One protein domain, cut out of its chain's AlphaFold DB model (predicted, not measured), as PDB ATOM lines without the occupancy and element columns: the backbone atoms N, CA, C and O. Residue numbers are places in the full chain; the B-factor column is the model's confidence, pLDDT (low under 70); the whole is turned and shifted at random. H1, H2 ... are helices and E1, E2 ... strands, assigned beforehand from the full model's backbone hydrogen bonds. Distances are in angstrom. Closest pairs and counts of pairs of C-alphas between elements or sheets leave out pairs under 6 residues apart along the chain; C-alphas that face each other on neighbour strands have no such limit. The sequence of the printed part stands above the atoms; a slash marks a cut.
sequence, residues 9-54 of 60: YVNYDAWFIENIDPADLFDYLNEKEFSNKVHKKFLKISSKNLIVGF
ATOM      1  N   TYR A   9     173.342 206.012 158.153       76.19
ATOM      2  CA  TYR A   9     173.010 204.675 157.684       76.19
ATOM      3  C   TYR A   9     174.198 203.725 157.872       76.19
ATOM      4  O   TYR A   9     175.332 204.079 157.546       76.19
ATOM      5  N   VAL A  10     173.935 202.516 158.367       76.81
ATOM      6  CA  VAL A  10     174.913 201.426 158.443       76.81
ATOM      7  C   VAL A  10     174.377 200.225 157.673       76.81
ATOM      8  O   VAL A  10     173.323 199.680 158.008       76.81
ATOM      9  N   ASN A  11     175.134 199.786 156.667       81.88
ATOM     10  CA  ASN A  11     174.906 198.499 156.023       81.88
ATOM     11  C   ASN A  11     175.376 197.389 156.974       81.88
ATOM     12  O   ASN A  11     176.561 197.330 157.314       81.88
ATOM     13  N   TYR A  12     174.449 196.532 157.408       80.56
ATOM     14  CA  TYR A  12     174.753 195.464 158.359       80.56
ATOM     15  C   TYR A  12     175.828 194.502 157.845       80.56
ATOM     16  O   TYR A  12     176.731 194.156 158.603       80.56
ATOM     17  N   ASP A  13     175.768 194.109 156.573       80.62
ATOM     18  CA  ASP A  13     176.684 193.116 156.006       80.62
ATOM     19  C   ASP A  13     178.108 193.667 155.931       80.62
ATOM     20  O   ASP A  13     179.058 193.009 156.356       80.62
ATOM     21  N   ALA A  14     178.254 194.911 155.463       83.94
ATOM     22  CA  ALA A  14     179.547 195.588 155.426       83.94
ATOM     23  C   ALA A  14     180.119 195.757 156.841       83.94
ATOM     24  O   ALA A  14     181.274 195.419 157.096       83.94
ATOM     25  N   TRP A  15     179.284 196.200 157.786       85.69
ATOM     26  CA  TRP A  15     179.685 196.324 159.181       85.69
ATOM     27  C   TRP A  15     180.135 194.983 159.766       85.69
ATOM     28  O   TRP A  15     181.173 194.919 160.425       85.69
ATOM     29  N   PHE A  16     179.376 193.915 159.528       83.88
ATOM     30  CA  PHE A  16     179.681 192.587 160.041       83.88
ATOM     31  C   PHE A  16     181.032 192.095 159.510       83.88
ATOM     32  O   PHE A  16     181.875 191.682 160.301       83.88
ATOM     33  N   ILE A  17     181.286 192.223 158.205       83.31
ATOM     34  CA  ILE A  17     182.564 191.831 157.590       83.31
ATOM     35  C   ILE A  17     183.745 192.617 158.183       83.31
ATOM     36  O   ILE A  17     184.792 192.037 158.450       83.31
ATOM     37  N   GLU A  18     183.587 193.920 158.423       85.25
ATOM     38  CA  GLU A  18     184.663 194.774 158.951       85.25
ATOM     39  C   GLU A  18     184.917 194.606 160.459       85.25
ATOM     40  O   GLU A  18     186.000 194.931 160.946       85.25
ATOM     41  N   ASN A  19     183.919 194.154 161.226       82.50
ATOM     42  CA  ASN A  19     183.957 194.180 162.697       82.50
ATOM     43  C   ASN A  19     183.992 192.790 163.347       82.50
ATOM     44  O   ASN A  19     184.146 192.683 164.578       82.50
ATOM     45  N   ILE A  20     183.828 191.736 162.549       82.00
ATOM     46  CA  ILE A  20     183.979 190.349 162.971       82.00
ATOM     47  C   ILE A  20     185.310 189.826 162.442       82.00
ATOM     48  O   ILE A  20     185.553 189.806 161.241       82.00
ATOM     49  N   ASP A  21     186.179 189.420 163.365       77.75
ATOM     50  CA  ASP A  21     187.475 188.850 163.022       77.75
ATOM     51  C   ASP A  21     187.276 187.398 162.557       77.75
ATOM     52  O   ASP A  21     186.667 186.619 163.295       77.75
ATOM     53  N   PRO A  22     187.794 186.995 161.385       71.06
ATOM     54  CA  PRO A  22     187.856 185.595 160.986       71.06
ATOM     55  C   PRO A  22     188.448 184.663 162.056       71.06
ATOM     56  O   PRO A  22     188.050 183.506 162.145       71.06
ATOM     57  N   ALA A  23     189.357 185.157 162.901       70.69
ATOM     58  CA  ALA A  23     189.918 184.432 164.040       70.69
ATOM     59  C   ALA A  23     188.878 184.115 165.131       70.69
ATOM     60  O   ALA A  23     188.960 183.054 165.743       70.69
ATOM     61  N   ASP A  24     187.846 184.954 165.309       65.38
ATOM     62  CA  ASP A  24     186.711 184.653 166.199       65.38
ATOM     63  C   ASP A  24     185.909 183.432 165.699       65.38
ATOM     64  O   ASP A  24     185.169 182.832 166.481       65.38
ATOM     65  N   LEU A  25     186.056 183.053 164.417       66.00
ATOM     66  CA  LEU A  25     185.509 181.810 163.868       66.00
ATOM     67  C   LEU A  25     186.407 180.585 164.142       66.00
ATOM     68  O   LEU A  25     185.946 179.452 164.064       66.00
ATOM     69  N   PHE A  26     187.692 180.744 164.461       65.75
ATOM     70  CA  PHE A  26     188.543 179.587 164.781       65.75
ATOM     71  C   PHE A  26     188.283 179.056 166.198       65.75
ATOM     72  O   PHE A  26     188.319 177.845 166.410       65.75
ATOM     73  N   ASP A  27     187.909 179.933 167.133       60.50
ATOM     74  CA  ASP A  27     187.529 179.582 168.510       60.50
ATOM     75  C   ASP A  27     186.043 179.164 168.644       60.50
ATOM     76  O   ASP A  27     185.449 179.230 169.723       60.50
ATOM     77  N   TYR A  28     185.427 178.678 167.555       63.81
ATOM     78  CA  TYR A  28     184.009 178.287 167.438       63.81
ATOM     79  C   TYR A  28     183.564 177.058 168.246       63.81
ATOM     80  O   TYR A  28     182.595 176.380 167.905       63.81
ATOM     81  N   LEU A  29     184.210 176.761 169.368       67.25
ATOM     82  CA  LEU A  29     183.788 175.661 170.233       67.25
ATOM     83  C   LEU A  29     182.399 175.911 170.856       67.25
ATOM     84  O   LEU A  29     181.754 174.961 171.302       67.25
ATOM     85  N   ASN A  30     181.919 177.166 170.876       76.75
ATOM     86  CA  ASN A  30     180.625 177.542 171.445       76.75
ATOM     87  C   ASN A  30     179.895 178.645 170.645       76.75
ATOM     88  O   ASN A  30     180.103 179.844 170.850       76.75
ATOM     89  N   GLU A  31     178.958 178.239 169.784       81.25
ATOM     90  CA  GLU A  31     178.100 179.120 168.967       81.25
ATOM     91  C   GLU A  31     177.355 180.191 169.789       81.25
ATOM     92  O   GLU A  31     177.188 181.337 169.352       81.25
ATOM     93  N   LYS A  32     176.932 179.846 171.013       83.38
ATOM     94  CA  LYS A  32     176.198 180.759 171.899       83.38
ATOM     95  C   LYS A  32     177.072 181.928 172.342       83.38
ATOM     96  O   LYS A  32     176.586 183.053 172.465       83.38
ATOM     97  N   GLU A  33     178.351 181.679 172.604       82.81
ATOM     98  CA  GLU A  33     179.288 182.715 173.033       82.81
ATOM     99  C   GLU A  33     179.573 183.708 171.905       82.81
ATOM    100  O   GLU A  33     179.464 184.922 172.108       82.81
ATOM    101  N   PHE A  34     179.817 183.195 170.698       83.06
ATOM    102  CA  PHE A  34     179.977 184.016 169.503       83.06
ATOM    103  C   PHE A  34     178.737 184.876 169.238       83.06
ATOM    104  O   PHE A  34     178.840 186.099 169.130       83.06
ATOM    105  N   SER A  35     177.552 184.259 169.222       83.31
ATOM    106  CA  SER A  35     176.286 184.959 168.978       83.31
ATOM    107  C   SER A  35     176.059 186.086 169.989       83.31
ATOM    108  O   SER A  35     175.686 187.200 169.619       83.31
ATOM    109  N   ASN A  36     176.380 185.849 171.265       86.81
ATOM    110  CA  ASN A  36     176.305 186.873 172.306       86.81
ATOM    111  C   ASN A  36     177.314 188.013 172.096       86.81
ATOM    112  O   ASN A  36     176.992 189.174 172.358       86.81
ATOM    113  N   LYS A  37     178.538 187.711 171.642       85.12
ATOM    114  CA  LYS A  37     179.574 188.715 171.353       85.12
ATOM    115  C   LYS A  37     179.155 189.613 170.188       85.12
ATOM    116  O   LYS A  37     179.200 190.837 170.325       85.12
ATOM    117  N   VAL A  38     178.697 189.018 169.085       85.12
ATOM    118  CA  VAL A  38     178.172 189.737 167.913       85.12
ATOM    119  C   VAL A  38     176.986 190.609 168.316       85.12
ATOM    120  O   VAL A  38     176.994 191.810 168.054       85.12
ATOM    121  N   HIS A  39     176.016 190.040 169.037       86.50
ATOM    122  CA  HIS A  39     174.836 190.764 169.502       86.50
ATOM    123  C   HIS A  39     175.205 191.990 170.348       86.50
ATOM    124  O   HIS A  39     174.680 193.076 170.116       86.50
ATOM    125  N   LYS A  40     176.153 191.863 171.286       87.44
ATOM    126  CA  LYS A  40     176.623 192.994 172.105       87.44
ATOM    127  C   LYS A  40     177.286 194.093 171.270       87.44
ATOM    128  O   LYS A  40     177.029 195.272 171.518       87.44
ATOM    129  N   LYS A  41     178.137 193.728 170.300       85.44
ATOM    130  CA  LYS A  41     178.773 194.694 169.385       85.44
ATOM    131  C   LYS A  41     177.712 195.431 168.563       85.44
ATOM    132  O   LYS A  41     177.751 196.656 168.487       85.44
ATOM    133  N   PHE A  42     176.751 194.687 168.022       83.00
ATOM    134  CA  PHE A  42     175.670 195.227 167.210       83.00
ATOM    135  C   PHE A  42     174.753 196.162 168.012       83.00
ATOM    136  O   PHE A  42     174.528 197.298 167.606       83.00
ATOM    137  N   LEU A  43     174.304 195.731 169.196       83.88
ATOM    138  CA  LEU A  43     173.422 196.497 170.081       83.88
ATOM    139  C   LEU A  43     174.016 197.859 170.475       83.88
ATOM    140  O   LEU A  43     173.309 198.859 170.536       83.88
ATOM    141  N   LYS A  44     175.332 197.918 170.712       84.38
ATOM    142  CA  LYS A  44     176.045 199.165 171.039       84.38
ATOM    143  C   LYS A  44     176.023 200.185 169.895       84.38
ATOM    144  O   LYS A  44     176.194 201.383 170.118       84.38
ATOM    145  N   ILE A  45     175.902 199.710 168.663       78.69
ATOM    146  CA  ILE A  45     175.902 200.558 167.474       78.69
ATOM    147  C   ILE A  45     174.468 200.940 167.138       78.69
ATOM    148  O   ILE A  45     174.207 202.121 166.949       78.69
ATOM    149  N   SER A  46     173.528 199.995 167.180       75.00
ATOM    150  CA  SER A  46     172.106 200.278 166.964       75.00
ATOM    151  C   SER A  46     171.481 201.170 168.042       75.00
ATOM    152  O   SER A  46     170.458 201.793 167.790       75.00
ATOM    153  N   SER A  47     172.099 201.292 169.224       78.88
ATOM    154  CA  SER A  47     171.695 202.273 170.241       78.88
ATOM    155  C   SER A  47     172.062 203.721 169.891       78.88
ATOM    156  O   SER A  47     171.700 204.637 170.627       78.88
ATOM    157  N   LYS A  48     172.841 203.949 168.828       76.75
ATOM    158  CA  LYS A  48     173.092 205.285 168.275       76.75
ATOM    159  C   LYS A  48     171.968 205.631 167.295       76.75
ATOM    160  O   LYS A  48     171.279 204.736 166.825       76.75
ATOM    161  N   ASN A  49     171.795 206.915 166.981       67.94
ATOM    162  CA  ASN A  49     170.768 207.416 166.059       67.94
ATOM    163  C   ASN A  49     171.077 206.998 164.598       67.94
ATOM    164  O   ASN A  49     171.460 207.811 163.757       67.94
ATOM    165  N   LEU A  50     171.033 205.689 164.336       73.69
ATOM    166  CA  LEU A  50     171.464 205.028 163.112       73.69
ATOM    167  C   LEU A  50     170.325 204.193 162.545       73.69
ATOM    168  O   LEU A  50     169.650 203.462 163.269       73.69
ATOM    169  N   ILE A  51     170.166 204.245 161.228       70.12
ATOM    170  CA  ILE A  51     169.350 203.272 160.510       70.12
ATOM    171  C   ILE A  51     170.271 202.127 160.111       70.12
ATOM    172  O   ILE A  51     171.214 202.319 159.342       70.12
ATOM    173  N   VAL A  52     169.991 200.937 160.634       68.69
ATOM    174  CA  VAL A  52     170.664 199.709 160.213       68.69
ATOM    175  C   VAL A  52     169.761 198.977 159.235       68.69
ATOM    176  O   VAL A  52     168.605 198.693 159.548       68.69
ATOM    177  N   GLY A  53     170.291 198.630 158.069       67.50
ATOM    178  CA  GLY A  53     169.569 197.811 157.106       67.50
ATOM    179  C   GLY A  53     170.488 197.159 156.085       67.50
ATOM    180  O   GLY A  53     171.709 197.272 156.159       67.50
ATOM    181  N   PHE A  54     169.871 196.496 155.113       61.59
ATOM    182  CA  PHE A  54     170.513 196.061 153.877       61.59
ATOM    183  C   PHE A  54     170.392 197.184 152.834       61.59
ATOM    184  O   PHE A  54     169.378 197.889 152.819       61.59
TER     185      PHE A  54
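AT A GLANCE: This is residues 9 to 54 of the 60 residues of an uncharacterized protein of Prochlorococcus sp. MIT 0604 (UniProt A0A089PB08). The domain is a long, narrow loop of chain: the helix H3 makes one long side, H1 and H2 make the other, and the two sides touch nowhere clearly, with H1 near H3 and no named element between them. A small pair of parallel strands, E1 and E2, closes one end, and the turn at the other end, residues 26 to 33, stands free. The printed part has 46 residues, mostly helix, in the order E1, H1, H2, H3, E2. It is only just loose, close to compact, with a radius of gyration of the C-alphas of 11.5 A, and only just a rod, spanning 34 by 17 by 13 A.

HOW THE PARTS SIT: E1, residues 9 to 11, and E2, residues 50 to 53, are parallel neighbours at 33 degrees; N 10 and O 51 are within hydrogen-bond range at 2.9 A, and N 53 and O 10 at 3.2 A. With H1, residues 12 to 19, H2, residues 22 to 25, and H3, residues 31 to 46, between them, they form a strand-helix-strand unit, two parallel neighbour strands joined through helices. The closest C-alphas of H1 and E2, those of Tyr 12 and Gly 53, are 5.8 A apart. H1 and H2 are apart. H1 and H3 are near each other, with 8 pairs of C-alphas within 10 A. H2 and H3 are close but not clearly touching; their closest C-alphas, those of Asp 24 and Phe 34, are 7.5 A apart. Every O i to N i+4 pair is within hydrogen-bond range in H1, and 11 of 12 in H3; H2 is too short for such a pair.

IN THESE COORDINATES: E1 begins at C-alpha 9, (173.010, 204.675, 157.684), and is 6.7 A long. H1 measures 10.3 A and H2 5.3 A. H3 runs 22.1 A from C-alpha 31 at (178.100, 179.120, 168.967). E2, 9.6 A long, ends at C-alpha 53, (169.569, 197.811, 157.106).

THE WHOLE: The C-alphas farthest apart, those of Leu 29 and Asn 49, are 34.6 A apart. The printed part has no cut, and the four links are tight. The mean pLDDT of the printed part is 77.6; residues 24 to 29, 49 and 52 to 54 are under 70.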